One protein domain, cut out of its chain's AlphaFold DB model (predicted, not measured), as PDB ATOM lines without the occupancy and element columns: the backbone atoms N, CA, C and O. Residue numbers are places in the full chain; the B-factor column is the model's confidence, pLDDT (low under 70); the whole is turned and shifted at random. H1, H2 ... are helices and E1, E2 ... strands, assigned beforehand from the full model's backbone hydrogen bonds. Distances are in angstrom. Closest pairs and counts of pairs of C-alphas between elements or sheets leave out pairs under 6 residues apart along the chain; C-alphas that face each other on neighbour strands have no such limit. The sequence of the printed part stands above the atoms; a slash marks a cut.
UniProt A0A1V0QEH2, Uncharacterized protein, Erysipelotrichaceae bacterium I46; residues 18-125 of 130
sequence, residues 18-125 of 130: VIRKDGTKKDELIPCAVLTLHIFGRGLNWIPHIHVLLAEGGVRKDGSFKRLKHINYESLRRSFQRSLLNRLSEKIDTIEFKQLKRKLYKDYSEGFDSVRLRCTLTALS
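This is residues 18 to 125 of the 130 residues of an uncharacterized protein of Erysipelotrichaceae bacterium I46 (UniProt A0A1V0QEH2). A long, curved hairpin of E1 and E2, with short E3 beside E2 at one end, stands away from two helices, H1 and H2, the second folding back along the end part of the first. E4 and the last residues lie between E2 and the beginning of H1. The printed part has 108 residues, in the order E1, E2, E3, H1, H2, E4; the sheet order E1 - E2 - E3 is antiparallel and the class mixed. It is loose, with a radius of gyration of the C-alphas of 16.2 A and spans of 45 by 36 by 23 A.

Residues 19 to 20 pair antiparallel with residues 28 to 29 of E1, residues 28 to 40. E1 and E2, residues 46 to 59, form a hairpin at 161 degrees, with N 36 and O 51 2.9 A apart. E2 bends by 70 degrees at residue 56, and its hairpin with E3, residues 65 to 67, has N 66 and O 58 2.8 A apart. These three strands are a meander, each the antiparallel neighbour of the one before. H1, residues 73 to 91, and H2, residues 95 to 107, are not on the sheet. They form a helical hairpin at a shallow tilt of 7 degrees and only just touch, with 3 pairs of C-alphas within 8 A, the closest those of Leu 85 and Lys 101, 6.6 A. In both, every O i to N i+4 pair is within hydrogen-bond range. E4, residues 115 to 117, pairs with no named strand; residues 124 to 125 pair antiparallel with its residues 116 to 117 and with residues 51 to 52 of E2. The closest C-alphas of H1 and E4, those of Arg 77 and Val 115, are 5.9 A apart.

E1 measures 35.8 A from C-alpha 28 at (118.507, 72.902, 142.703), E2 35.7 A, E3 6.5 A, H1 27.3 A, H2 18.3 A and E4 6.4 A, to C-alpha 117 at (122.867, 80.357, 121.184).

The C-alphas farthest apart, of Lys 26 and Gly 43, are 46.9 A apart. The printed part has no cut and no long link. Residues 18 to 27 and 113 to 125 are under pLDDT 70.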
ATOM      1  N   VAL A  18     120.534  79.944 140.296       51.34
ATOM      2  CA  VAL A  18     120.075  78.555 140.415       51.34
ATOM      3  C   VAL A  18     119.137  78.264 139.247       51.34
ATOM      4  O   VAL A  18     118.077  78.882 139.135       51.34
ATOM      5  N   ILE A  19     119.505  77.314 138.386       54.53
ATOM      6  CA  ILE A  19     118.589  76.825 137.358       54.53
ATOM      7  C   ILE A  19     117.630  75.862 138.055       54.53
ATOM      8  O   ILE A  19     117.998  74.744 138.414       54.53
ATOM      9  N   ARG A  20     116.395  76.312 138.289       51.50
ATOM     10  CA  ARG A  20     115.323  75.461 138.811       51.50
ATOM     11  C   ARG A  20     114.548  74.876 137.645       51.50
ATOM     12  O   ARG A  20     114.029  75.616 136.815       51.50
ATOM     13  N   LYS A  21     114.433  73.551 137.609       43.41
ATOM     14  CA  LYS A  21     113.465  72.890 136.740       43.41
ATOM     15  C   LYS A  21     112.079  72.991 137.393       43.41
ATOM     16  O   LYS A  21     111.906  72.557 138.529       43.41
ATOM     17  N   ASP A  22     111.126  73.593 136.688       44.06
ATOM     18  CA  ASP A  22     109.687  73.554 136.992       44.06
ATOM     19  C   ASP A  22     109.294  73.932 138.436       44.06
ATOM     20  O   ASP A  22     108.415  73.325 139.040       44.06
ATOM     21  N   GLY A  23     109.963  74.924 139.036       45.97
ATOM     22  CA  GLY A  23     109.525  75.522 140.306       45.97
ATOM     23  C   GLY A  23     109.607  74.626 141.552       45.97
ATOM     24  O   GLY A  23     109.243  75.073 142.640       45.97
ATOM     25  N   THR A  24     110.127  73.399 141.459       46.12
ATOM     26  CA  THR A  24     110.268  72.519 142.627       46.12
ATOM     27  C   THR A  24     111.600  72.765 143.345       46.12
ATOM     28  O   THR A  24     112.677  72.683 142.761       46.12
ATOM     29  N   LYS A  25     111.550  73.044 144.659       52.44
ATOM     30  CA  LYS A  25     112.740  73.252 145.522       52.44
ATOM     31  C   LYS A  25     113.679  72.030 145.607       52.44
ATOM     32  O   LYS A  25     114.750  72.137 146.191       52.44
ATOM     33  N   LYS A  26     113.271  70.866 145.082       52.81
ATOM     34  CA  LYS A  26     113.947  69.571 145.280       52.81
ATOM     35  C   LYS A  26     115.117  69.302 144.324       52.81
ATOM     36  O   LYS A  26     115.942  68.459 144.638       52.81
ATOM     37  N   ASP A  27     115.225  70.011 143.201       61.31
ATOM     38  CA  ASP A  27     116.294  69.813 142.209       61.31
ATOM     39  C   ASP A  27     116.995  71.150 141.903       61.31
ATOM     40  O   ASP A  27     116.957  71.662 140.782       61.31
ATOM     41  N   GLU A  28     117.616  71.756 142.920       70.12
ATOM     42  CA  GLU A  28     118.507  72.902 142.703       70.12
ATOM     43  C   GLU A  28     119.765  72.433 141.967       70.12
ATOM     44  O   GLU A  28     120.534  71.621 142.485       70.12
ATOM     45  N   LEU A  29     119.959  72.945 140.751       76.94
ATOM     46  CA  LEU A  29     121.153  72.701 139.955       76.94
ATOM     47  C   LEU A  29     122.042  73.936 139.967       76.94
ATOM     48  O   LEU A  29     121.591  75.052 139.684       76.94
ATOM     49  N   ILE A  30     123.318  73.713 140.258       82.69
ATOM     50  CA  ILE A  30     124.369  74.707 140.095       82.69
ATOM     51  C   ILE A  30     124.787  74.663 138.621       82.69
ATOM     52  O   ILE A  30     125.294  73.629 138.176       82.69
ATOM     53  N   PRO A  31     124.551  75.726 137.833       79.19
ATOM     54  CA  PRO A  31     124.974  75.741 136.441       79.19
ATOM     55  C   PRO A  31     126.499  75.722 136.339       79.19
ATOM     56  O   PRO A  31     127.190  76.417 137.086       79.19
ATOM     57  N   CYS A  32     127.020  74.980 135.367       79.25
ATOM     58  CA  CYS A  32     128.430  75.048 135.001       79.25
ATOM     59  C   CYS A  32     128.572  75.997 133.813       79.25
ATOM     60  O   CYS A  32     128.109  75.680 132.717       79.25
ATOM     61  N   ALA A  33     129.189  77.155 134.040       79.75
ATOM     62  CA  ALA A  33     129.412  78.149 133.004       79.75
ATOM     63  C   ALA A  33     130.841  78.699 133.049       79.75
ATOM     64  O   ALA A  33     131.368  78.953 134.130       79.75
ATOM     65  N   VAL A  34     131.435  78.935 131.880       79.06
ATOM     66  CA  VAL A  34     132.678  79.703 131.717       79.06
ATOM     67  C   VAL A  34     132.346  80.967 130.942       79.06
ATOM     68  O   VAL A  34     131.758  80.886 129.866       79.06
ATOM     69  N   LEU A  35     132.691  82.132 131.491       80.44
ATOM     70  CA  LEU A  35     132.371  83.426 130.894       80.44
ATOM     71  C   LEU A  35     133.648  84.162 130.489       80.44
ATOM     72  O   LEU A  35     134.596  84.213 131.269       80.44
ATOM     73  N   THR A  36     133.651  84.783 129.311       76.50
ATOM     74  CA  THR A  36     134.710  85.708 128.885       76.50
ATOM     75  C   THR A  36     134.103  87.018 128.405       76.50
ATOM     76  O   THR A  36     133.155  87.025 127.622       76.50
ATOM     77  N   LEU A  37     134.638  88.141 128.882       81.00
ATOM     78  CA  LEU A  37     134.276  89.474 128.404       81.00
ATOM     79  C   LEU A  37     135.236  89.874 127.283       81.00
ATOM     80  O   LEU A  37     136.451  89.853 127.456       81.00
ATOM     81  N   HIS A  38     134.678  90.271 126.150       78.56
ATOM     82  CA  HIS A  38     135.391  90.800 125.001       78.56
ATOM     83  C   HIS A  38     134.949  92.239 124.780       78.56
ATOM     84  O   HIS A  38     133.776  92.555 124.920       78.56
ATOM     85  N   ILE A  39     135.887  93.120 124.453       80.31
ATOM     86  CA  ILE A  39     135.624  94.558 124.286       80.31
ATOM     87  C   ILE A  39     135.537  94.930 122.801       80.31
ATOM     88  O   ILE A  39     134.738  95.775 122.398       80.31
ATOM     89  N   PHE A  40     136.337  94.260 121.974       81.50
ATOM     90  CA  PHE A  40     136.455  94.540 120.552       81.50
ATOM     91  C   PHE A  40     135.800  93.452 119.708       81.50
ATOM     92  O   PHE A  40     135.949  92.256 119.972       81.50
ATOM     93  N   GLY A  41     135.087  93.875 118.664       77.44
ATOM     94  CA  GLY A  41     134.612  92.981 117.615       77.44
ATOM     95  C   GLY A  41     135.733  92.552 116.663       77.44
ATOM     96  O   GLY A  41     136.867  93.015 116.747       77.44
ATOM     97  N   ARG A  42     135.396  91.707 115.681       78.25
ATOM     98  CA  ARG A  42     136.355  91.209 114.669       78.25
ATOM     99  C   ARG A  42     137.089  92.318 113.908       78.25
ATOM    100  O   ARG A  42     138.233  92.128 113.530       78.25
ATOM    101  N   GLY A  43     136.421  93.449 113.684       85.94
ATOM    102  CA  GLY A  43     136.992  94.624 113.022       85.94
ATOM    103  C   GLY A  43     137.567  95.671 113.978       85.94
ATOM    104  O   GLY A  43     137.630  96.826 113.592       85.94
ATOM    105  N   LEU A  44     137.888  95.314 115.231       82.69
ATOM    106  CA  LEU A  44     138.370  96.228 116.285       82.69
ATOM    107  C   LEU A  44     137.405  97.360 116.684       82.69
ATOM    108  O   LEU A  44     137.762  98.253 117.448       82.69
ATOM    109  N   ASN A  45     136.151  97.296 116.242       83.00
ATOM    110  CA  ASN A  45     135.109  98.213 116.694       83.00
ATOM    111  C   ASN A  45     134.761  97.951 118.166       83.00
ATOM    112  O   ASN A  45     134.713  96.790 118.590       83.00
ATOM    113  N   TRP A  46     134.464  99.020 118.913       79.31
ATOM    114  CA  TRP A  46     133.969  98.945 120.289       79.31
ATOM    115  C   TRP A  46     132.603  98.251 120.319       79.31
ATOM    116  O   TRP A  46     131.582  98.828 119.947       79.31
ATOM    117  N   ILE A  47     132.604  96.974 120.697       74.38
ATOM    118  CA  ILE A  47     131.420  96.118 120.781       74.38
ATOM    119  C   ILE A  47     131.648  95.207 121.988       74.38
ATOM    120  O   ILE A  47     132.047  94.051 121.807       74.38
ATOM    121  N   PRO A  48     131.464  95.709 123.222       76.38
ATOM    122  CA  PRO A  48     131.588  94.862 124.395       76.38
ATOM    123  C   PRO A  48     130.620  93.679 124.269       76.38
ATOM    124  O   PRO A  48     129.514  93.827 123.771       76.38
ATOM    125  N   HIS A  49     131.043  92.472 124.620       75.81
ATOM    126  CA  HIS A  49     130.211  91.274 124.586       75.81
ATOM    127  C   HIS A  49     130.748  90.195 125.520       75.81
ATOM    128  O   HIS A  49     131.934  90.147 125.818       75.81
ATOM    129  N   ILE A  50     129.871  89.302 125.969       76.25
ATOM    130  CA  ILE A  50     130.212  88.217 126.884       76.25
ATOM    131  C   ILE A  50     130.025  86.880 126.163       76.25
ATOM    132  O   ILE A  50     128.918  86.514 125.785       76.25
ATOM    133  N   HIS A  51     131.076  86.086 125.999       76.12
ATOM    134  CA  HIS A  51     130.903  84.678 125.648       76.12
ATOM    135  C   HIS A  51     130.624  83.871 126.911       76.12
ATOM    136  O   HIS A  51     131.199  84.135 127.961       76.12
ATOM    137  N   VAL A  52     129.718  82.902 126.817       75.62
ATOM    138  CA  VAL A  52     129.295  82.052 127.932       75.62
ATOM    139  C   VAL A  52     129.269  80.600 127.467       75.62
ATOM    140  O   VAL A  52     128.308  80.150 126.861       75.62
ATOM    141  N   LEU A  53     130.286  79.809 127.776       76.56
ATOM    142  CA  LEU A  53     130.196  78.361 127.605       76.56
ATOM    143  C   LEU A  53     129.318  77.813 128.727       76.56
ATOM    144  O   LEU A  53     129.757  77.782 129.870       76.56
ATOM    145  N   LEU A  54     128.074  77.438 128.429       79.88
ATOM    146  CA  LEU A  54     127.150  76.861 129.405       79.88
ATOM    147  C   LEU A  54     127.039  75.359 129.159       79.88
ATOM    148  O   LEU A  54     126.729  74.930 128.046       79.88
ATOM    149  N   ALA A  55     127.254  74.560 130.200       81.50
ATOM    150  CA  ALA A  55     126.984  73.133 130.135       81.50
ATOM    151  C   ALA A  55     125.477  72.881 129.976       81.50
ATOM    152  O   ALA A  55     124.650  73.563 130.583       81.50
ATOM    153  N   GLU A  56     125.108  71.848 129.219       81.25
ATOM    154  CA  GLU A  56     123.720  71.380 129.088       81.25
ATOM    155  C   GLU A  56     123.257  70.632 130.350       81.25
ATOM    156  O   GLU A  56     122.846  69.472 130.319       81.25
ATOM    157  N   GLY A  57     123.393  71.262 131.511       81.81
ATOM    158  CA  GLY A  57     123.179  70.632 132.799       81.81
ATOM    159  C   GLY A  57     123.771  71.426 133.948       81.81
ATOM    160  O   GLY A  57     124.258  72.545 133.790       81.81
ATOM    161  N   GLY A  58     123.720  70.823 135.125       83.56
ATOM    162  CA  GLY A  58     124.307  71.401 136.319       83.56
ATOM    163  C   GLY A  58     124.639  70.345 137.354       83.56
ATOM    164  O   GLY A  58     124.205  69.196 137.264       83.56
ATOM    165  N   VAL A  59     125.420  70.758 138.340       85.75
ATOM    166  CA  VAL A  59     125.845  69.911 139.452       85.75
ATOM    167  C   VAL A  59     124.830  70.033 140.585       85.75
ATOM    168  O   VAL A  59     124.375  71.129 140.923       85.75
ATOM    169  N   ARG A  60     124.431  68.895 141.146       84.38
ATOM    170  CA  ARG A  60     123.590  68.802 142.342       84.38
ATOM    171  C   ARG A  60     124.423  69.017 143.606       84.38
ATOM    172  O   ARG A  60     125.646  68.940 143.584       84.38
ATOM    173  N   LYS A  61     123.754  69.235 144.741       82.25
ATOM    174  CA  LYS A  61     124.424  69.396 146.048       82.25
ATOM    175  C   LYS A  61     125.259  68.177 146.464       82.25
ATOM    176  O   LYS A  61     126.212  68.339 147.209       82.25
ATOM    177  N   ASP A  62     124.914  66.989 145.969       85.31
ATOM    178  CA  ASP A  62     125.650  65.736 146.187       85.31
ATOM    179  C   ASP A  62     126.862  65.556 145.248       85.31
ATOM    180  O   ASP A  62     127.524  64.524 145.288       85.31
ATOM    181  N   GLY A  63     127.151  66.536 144.383       84.31
ATOM    182  CA  GLY A  63     128.242  66.483 143.409       84.31
ATOM    183  C   GLY A  63     127.902  65.755 142.105       84.31
ATOM    184  O   GLY A  63     128.705  65.779 141.173       84.31
ATOM    185  N   SER A  64     126.715  65.152 141.982       88.00
ATOM    186  CA  SER A  64     126.308  64.474 140.748       88.00
ATOM    187  C   SER A  64     125.925  65.473 139.649       88.00
ATOM    188  O   SER A  64     125.245  66.474 139.891       88.00
ATOM    189  N   PHE A  65     126.347  65.210 138.408       84.75
ATOM    190  CA  PHE A  65     125.959  66.032 137.260       84.75
ATOM    191  C   PHE A  65     124.611  65.575 136.698       84.75
ATOM    192  O   PHE A  65     124.433  64.417 136.317       84.75
ATOM    193  N   LYS A  66     123.660  66.505 136.585       85.75
ATOM    194  CA  LYS A  66     122.362  66.277 135.952       85.75
ATOM    195  C   LYS A  66     122.315  66.994 134.611       85.75
ATOM    196  O   LYS A  66     122.290  68.224 134.552       85.75
ATOM    197  N   ARG A  67     122.224  66.217 133.532       83.25
ATOM    198  CA  ARG A  67     121.984  66.744 132.185       83.25
ATOM    199  C   ARG A  67     120.578  67.344 132.091       83.25
ATOM    200  O   ARG A  67     119.593  66.720 132.496       83.25
ATOM    201  N   LEU A  68     120.479  68.538 131.522       78.62
ATOM    202  CA  LEU A  68     119.224  69.154 131.112       78.62
ATOM    203  C   LEU A  68     118.973  68.823 129.642       78.62
ATOM    204  O   LEU A  68     119.860  68.954 128.810       78.62
ATOM    205  N   LYS A  69     117.751  68.388 129.319       78.06
ATOM    206  CA  LYS A  69     117.369  68.079 127.929       78.06
ATOM    207  C   LYS A  69     117.223  69.334 127.071       78.06
ATOM    208  O   LYS A  69     117.379  69.274 125.861       78.06
ATOM    209  N   HIS A  70     116.848  70.441 127.699       75.75
ATOM    210  CA  HIS A  70     116.565  71.690 127.020       75.75
ATOM    211  C   HIS A  70     116.816  72.857 127.971       75.75
ATOM    212  O   HIS A  70     116.438  72.801 129.144       75.75
ATOM    213  N   ILE A  71     117.437  73.908 127.447       75.38
ATOM    214  CA  ILE A  71     117.582  75.198 128.112       75.38
ATOM    215  C   ILE A  71     116.684  76.167 127.353       75.38
ATOM    216  O   ILE A  71     116.903  76.409 126.166       75.38
ATOM    217  N   ASN A  72     115.665  76.701 128.030       78.44
ATOM    218  CA  ASN A  72     114.733  77.632 127.405       78.44
ATOM    219  C   ASN A  72     115.447  78.957 127.118       78.44
ATOM    220  O   ASN A  72     115.767  79.733 128.025       78.44
ATOM    221  N   TYR A  73     115.672  79.198 125.832       76.00
ATOM    222  CA  TYR A  73     116.383  80.364 125.347       76.00
ATOM    223  C   TYR A  73     115.676  81.686 125.683       76.00
ATOM    224  O   TYR A  73     116.309  82.632 126.154       76.00
ATOM    225  N   GLU A  74     114.358  81.742 125.499       80.69
ATOM    226  CA  GLU A  74     113.550  82.938 125.747       80.69
ATOM    227  C   GLU A  74     113.587  83.343 127.223       80.69
ATOM    228  O   GLU A  74     113.793  84.511 127.563       80.69
ATOM    229  N   SER A  75     113.460  82.357 128.111       81.06
ATOM    230  CA  SER A  75     113.569  82.559 129.554       81.06
ATOM    231  C   SER A  75     114.955  83.076 129.944       81.06
ATOM    232  O   SER A  75     115.064  83.996 130.762       81.06
ATOM    233  N   LEU A  76     116.012  82.541 129.321       78.56
ATOM    234  CA  LEU A  76     117.388  82.960 129.569       78.56
ATOM    235  C   LEU A  76     117.613  84.420 129.158       78.56
ATOM    236  O   LEU A  76     118.136  85.190 129.962       78.56
ATOM    237  N   ARG A  77     117.181  84.835 127.957       81.12
ATOM    238  CA  ARG A  77     117.372  86.224 127.497       81.12
ATOM    239  C   ARG A  77     116.580  87.247 128.310       81.12
ATOM    240  O   ARG A  77     117.112  88.312 128.627       81.12
ATOM    241  N   ARG A  78     115.353  86.914 128.725       83.50
ATOM    242  CA  ARG A  78     114.539  87.776 129.600       83.50
ATOM    243  C   ARG A  78     115.135  87.874 131.004       83.50
ATOM    244  O   ARG A  78     115.236  88.965 131.565       83.50
ATOM    245  N   SER A  79     115.592  86.751 131.560       83.62
ATOM    246  CA  SER A  79     116.276  86.725 132.861       83.62
ATOM    247  C   SER A  79     117.583  87.514 132.825       83.62
ATOM    248  O   SER A  79     117.877  88.257 133.760       83.62
ATOM    249  N   PHE A  80     118.336  87.406 131.730       82.56
ATOM    250  CA  PHE A  80     119.559  88.165 131.518       82.56
ATOM    251  C   PHE A  80     119.291  89.677 131.473       82.56
ATOM    252  O   PHE A  80     119.889  90.420 132.252       82.56
ATOM    253  N   GLN A  81     118.343  90.121 130.637       86.81
ATOM    254  CA  GLN A  81     117.919  91.525 130.565       86.81
ATOM    255  C   GLN A  81     117.534  92.060 131.948       86.81
ATOM    256  O   GLN A  81     118.027  93.106 132.373       86.81
ATOM    257  N   ARG A  82     116.701  91.314 132.683       89.94
ATOM    258  CA  ARG A  82     116.248  91.709 134.018       89.94
ATOM    259  C   ARG A  82     117.399  91.849 135.006       89.94
ATOM    260  O   ARG A  82     117.501  92.875 135.676       89.94
ATOM    261  N   SER A  83     118.252  90.833 135.106       87.62
ATOM    262  CA  SER A  83     119.385  90.829 136.033       87.62
ATOM    263  C   SER A  83     120.383  91.937 135.720       87.62
ATOM    264  O   SER A  83     120.835  92.614 136.643       87.62
ATOM    265  N   LEU A  84     120.688  92.171 134.440       86.25
ATOM    266  CA  LEU A  84     121.597  93.236 134.028       86.25
ATOM    267  C   LEU A  84     121.031  94.615 134.389       86.25
ATOM    268  O   LEU A  84     121.683  95.384 135.091       86.25
ATOM    269  N   LEU A  85     119.797  94.910 133.973       89.81
ATOM    270  CA  LEU A  85     119.176  96.215 134.217       89.81
ATOM    271  C   LEU A  85     118.926  96.488 135.703       89.81
ATOM    272  O   LEU A  85     118.947  97.643 136.124       89.81
ATOM    273  N   ASN A  86     118.674  95.456 136.509       89.12
ATOM    274  CA  ASN A  86     118.536  95.616 137.955       89.12
ATOM    275  C   ASN A  86     119.875  95.940 138.616       89.12
ATOM    276  O   ASN A  86     119.948  96.932 139.332       89.12
ATOM    277  N   ARG A  87     120.942  95.197 138.296       87.56
ATOM    278  CA  ARG A  87     122.289  95.473 138.820       87.56
ATOM    279  C   ARG A  87     122.804  96.849 138.416       87.56
ATOM    280  O   ARG A  87     123.415  97.533 139.226       87.56
ATOM    281  N   LEU A  88     122.545  97.267 137.177       88.69
ATOM    282  CA  LEU A  88     122.881  98.617 136.732       88.69
ATOM    283  C   LEU A  88     122.072  99.668 137.496       88.69
ATOM    284  O   LEU A  88     122.645 100.650 137.938       88.69
ATOM    285  N   SER A  89     120.778  99.434 137.733       91.00
ATOM    286  CA  SER A  89     119.926 100.355 138.501       91.00
ATOM    287  C   SER A  89     120.349 100.500 139.963       91.00
ATOM    288  O   SER A  89     120.121 101.552 140.542       91.00
ATOM    289  N   GLU A  90     120.937  99.461 140.561       90.25
ATOM    290  CA  GLU A  90     121.500  99.512 141.919       90.25
ATOM    291  C   GLU A  90     122.766 100.377 141.995       90.25
ATOM    292  O   GLU A  90     123.139 100.836 143.073       90.25
ATOM    293  N   LYS A  91     123.463 100.565 140.868       92.19
ATOM    294  CA  LYS A  91     124.709 101.344 140.783       92.19
ATOM    295  C   LYS A  91     124.508 102.733 140.185       92.19
ATOM    296  O   LYS A  91     125.244 103.648 140.531       92.19
ATOM    297  N   ILE A  92     123.532 102.877 139.297       92.50
ATOM    298  CA  ILE A  92     123.220 104.085 138.538       92.50
ATOM    299  C   ILE A  92     121.774 104.460 138.867       92.50
ATOM    300  O   ILE A  92     120.843 104.167 138.115       92.50
ATOM    301  N   ASP A  93     121.576 105.078 140.031       90.38
ATOM    302  CA  ASP A  93     120.251 105.493 140.501       90.38
ATOM    303  C   ASP A  93     119.900 106.915 140.032       90.38
ATOM    304  O   ASP A  93     119.695 107.827 140.828       90.38
ATOM    305  N   THR A  94     119.851 107.118 138.712       95.06
ATOM    306  CA  THR A  94     119.480 108.412 138.112       95.06
ATOM    307  C   THR A  94     118.112 108.362 137.431       95.06
ATOM    308  O   THR A  94     117.604 107.294 137.064       95.06
ATOM    309  N   ILE A  95     117.476 109.526 137.260       94.06
ATOM    310  CA  ILE A  95     116.180 109.634 136.571       94.06
ATOM    311  C   ILE A  95     116.336 109.223 135.101       94.06
ATOM    312  O   ILE A  95     115.493 108.496 134.569       94.06
ATOM    313  N   GLU A  96     117.443 109.615 134.474       94.25
ATOM    314  CA  GLU A  96     117.815 109.269 133.104       94.25
ATOM    315  C   GLU A  96     117.941 107.753 132.949       94.25
ATOM    316  O   GLU A  96     117.364 107.172 132.028       94.25
ATOM    317  N   PHE A  97     118.613 107.078 133.889       93.19
ATOM    318  CA  PHE A  97     118.748 105.626 133.840       93.19
ATOM    319  C   PHE A  97     117.404 104.918 134.051       93.19
ATOM    320  O   PHE A  97     117.098 103.948 133.358       93.19
ATOM    321  N   LYS A  98     116.539 105.421 134.943       93.69
ATOM    322  CA  LYS A  98     115.175 104.886 135.124       93.69
ATOM    323  C   LYS A  98     114.330 105.024 133.853       93.69
ATOM    324  O   LYS A  98     113.563 104.118 133.517       93.69
ATOM    325  N   GLN A  99     114.453 106.139 133.135       94.75
ATOM    326  CA  GLN A  99     113.799 106.339 131.838       94.75
ATOM    327  C   GLN A  99     114.366 105.393 130.773       94.75
ATOM    328  O   GLN A  99     113.592 104.701 130.109       94.75
ATOM    329  N   LEU A 100     115.694 105.288 130.675       92.50
ATOM    330  CA  LEU A 100     116.376 104.370 129.766       92.50
ATOM    331  C   LEU A 100     115.973 102.916 130.028       92.50
ATOM    332  O   LEU A 100     115.597 102.211 129.101       92.50
ATOM    333  N   LYS A 101     115.962 102.473 131.289       92.25
ATOM    334  CA  LYS A 101     115.527 101.130 131.692       92.25
ATOM    335  C   LYS A 101     114.109 100.827 131.206       92.25
ATOM    336  O   LYS A 101     113.881  99.761 130.639       92.25
ATOM    337  N   ARG A 102     113.161 101.756 131.389       93.62
ATOM    338  CA  ARG A 102     111.781 101.607 130.882       93.62
ATOM    339  C   ARG A 102     111.742 101.518 129.358       93.62
ATOM    340  O   ARG A 102     111.049 100.653 128.831       93.62
ATOM    341  N   LYS A 103     112.506 102.369 128.666       92.75
ATOM    342  CA  LYS A 103     112.636 102.330 127.205       92.75
ATOM    343  C   LYS A 103     113.187 100.981 126.734       92.75
ATOM    344  O   LYS A 103     112.580 100.358 125.878       92.75
ATOM    345  N   LEU A 104     114.247 100.470 127.360       89.94
ATOM    346  CA  LEU A 104     114.848  99.177 127.019       89.94
ATOM    347  C   LEU A 104     113.887  97.998 127.223       89.94
ATOM    348  O   LEU A 104     113.907  97.069 126.426       89.94
ATOM    349  N   TYR A 105     113.027  98.016 128.244       91.38
ATOM    350  CA  TYR A 105     111.988  96.986 128.383       91.38
ATOM    351  C   TYR A 105     110.892  97.081 127.314       91.38
ATOM    352  O   TYR A 105     110.301  96.062 126.975       91.38
ATOM    353  N   LYS A 106     110.612  98.282 126.792       91.19
ATOM    354  CA  LYS A 106     109.645  98.482 125.704       91.19
ATOM    355  C   LYS A 106     110.231  98.069 124.352       91.19
ATOM    356  O   LYS A 106     109.576  97.347 123.613       91.19
ATOM    357  N   ASP A 107     111.454  98.510 124.066       89.19
ATOM    358  CA  ASP A 107     112.152  98.251 122.803       89.19
ATOM    359  C   ASP A 107     112.558  96.770 122.683       89.19
ATOM    360  O   ASP A 107     112.530  96.206 121.594       89.19
ATOM    361  N   TYR A 108     112.879  96.123 123.810       87.81
ATOM    362  CA  TYR A 108     113.239  94.706 123.896       87.81
ATOM    363  C   TYR A 108     112.257  93.953 124.804       87.81
ATOM    364  O   TYR A 108     112.646  93.411 125.844       87.81
ATOM    365  N   SER A 109     110.973  93.928 124.428       87.75
ATOM    366  CA  SER A 109     109.906  93.247 125.190       87.75
ATOM    367  C   SER A 109     110.156  91.747 125.361       87.75
ATOM    368  O   SER A 109     109.729  91.125 126.332       87.75
ATOM    369  N   GLU A 110     110.889  91.172 124.416       85.25
ATOM    370  CA  GLU A 110     111.154  89.749 124.330       85.25
ATOM    371  C   GLU A 110     112.422  89.295 125.066       85.25
ATOM    372  O   GLU A 110     112.697  88.096 125.128       85.25
ATOM    373  N   GLY A 111     113.166  90.206 125.694       82.06
ATOM    374  CA  GLY A 111     114.525  89.935 126.158       82.06
ATOM    375  C   GLY A 111     115.562  90.548 125.227       82.06
ATOM    376  O   GLY A 111     115.270  90.877 124.081       82.06
ATOM    377  N   PHE A 112     116.802  90.677 125.696       79.00
ATOM    378  CA  PHE A 112     117.871  91.133 124.812       79.00
ATOM    379  C   PHE A 112     118.229  90.050 123.786       79.00
ATOM    380  O   PHE A 112     118.631  88.944 124.149       79.00
ATOM    381  N   ASP A 113     118.156  90.392 122.498       65.00
ATOM    382  CA  ASP A 113     118.519  89.500 121.383       65.00
ATOM    383  C   ASP A 113     120.023  89.202 121.302       65.00
ATOM    384  O   ASP A 113     120.478  88.368 120.517       65.00
ATOM    385  N   SER A 114     120.809  89.866 122.149       58.91
ATOM    386  CA  SER A 114     122.235  89.643 122.325       58.91
ATOM    387  C   SER A 114     122.588  88.224 122.755       58.91
ATOM    388  O   SER A 114     123.713  87.798 122.530       58.91
ATOM    389  N   VAL A 115     121.679  87.447 123.341       54.78
ATOM    390  CA  VAL A 115     121.980  86.101 123.856       54.78
ATOM    391  C   VAL A 115     122.052  85.057 122.724       54.78
ATOM    392  O   VAL A 115     121.299  84.109 122.674       54.78
ATOM    393  N   ARG A 116     122.966  85.133 121.761       51.09
ATOM    394  CA  ARG A 116     122.972  84.146 120.663       51.09
ATOM    395  C   ARG A 116     123.417  82.746 121.127       51.09
ATOM    396  O   ARG A 116     124.596  82.503 121.391       51.09
ATOM    397  N   LEU A 117     122.501  81.775 121.118       48.66
ATOM    398  CA  LEU A 117     122.867  80.357 121.184       48.66
ATOM    399  C   LEU A 117     123.378  79.936 119.799       48.66
ATOM    400  O   LEU A 117     122.620  79.924 118.829       48.66
ATOM    401  N   ARG A 118     124.667  79.607 119.671       41.91
ATOM    402  CA  ARG A 118     125.133  78.806 118.533       41.91
ATOM    403  C   ARG A 118     125.314  77.392 119.039       41.91
ATOM    404  O   ARG A 118     126.203  77.132 119.837       41.91
ATOM    405  N   CYS A 119     124.459  76.488 118.574       40.88
ATOM    406  CA  CYS A 119     124.629  75.068 118.830       40.88
ATOM    407  C   CYS A 119     125.787  74.544 117.968       40.88
ATOM    408  O   CYS A 119     125.600  73.967 116.905       40.88
ATOM    409  N   THR A 120     127.005  74.828 118.403       38.28
ATOM    410  CA  THR A 120     128.217  74.116 118.007       38.28
ATOM    411  C   THR A 120     128.841  73.703 119.322       38.28
ATOM    412  O   THR A 120     129.439  74.548 119.977       38.28
ATOM    413  N   LEU A 121     128.549  72.472 119.755       38.31
ATOM    414  CA  LEU A 121     129.137  71.774 120.905       38.31
ATOM    415  C   LEU A 121     129.691  72.720 121.998       38.31
ATOM    416  O   LEU A 121     130.861  73.085 121.983       38.31
ATOM    417  N   THR A 122     128.843  73.070 122.976       43.53
ATOM    418  CA  THR A 122     129.184  73.664 124.297       43.53
ATOM    419  C   THR A 122     129.447  75.178 124.432       43.53
ATOM    420  O   THR A 122     129.920  75.604 125.484       43.53
ATOM    421  N   ALA A 123     129.070  76.028 123.466       41.66
ATOM    422  CA  ALA A 123     129.263  77.484 123.583       41.66
ATOM    423  C   ALA A 123     127.989  78.327 123.393       41.66
ATOM    424  O   ALA A 123     127.421  78.365 122.304       41.66
ATOM    425  N   LEU A 124     127.576  79.094 124.410       51.12
ATOM    426  CA  LEU A 124     126.649  80.220 124.235       51.12
ATOM    427  C   LEU A 124     127.472  81.498 124.010       51.12
ATOM    428  O   LEU A 124     128.521  81.706 124.612       51.12
ATOM    429  N   SER A 125     127.040  82.382 123.116       43.91
ATOM    430  CA  SER A 125     127.729  83.654 122.868       43.91
ATOM    431  C   SER A 125     126.743  84.792 123.065       43.91
ATOM    432  O   SER A 125     125.841  84.997 122.256       43.91
TER     433      SER A 125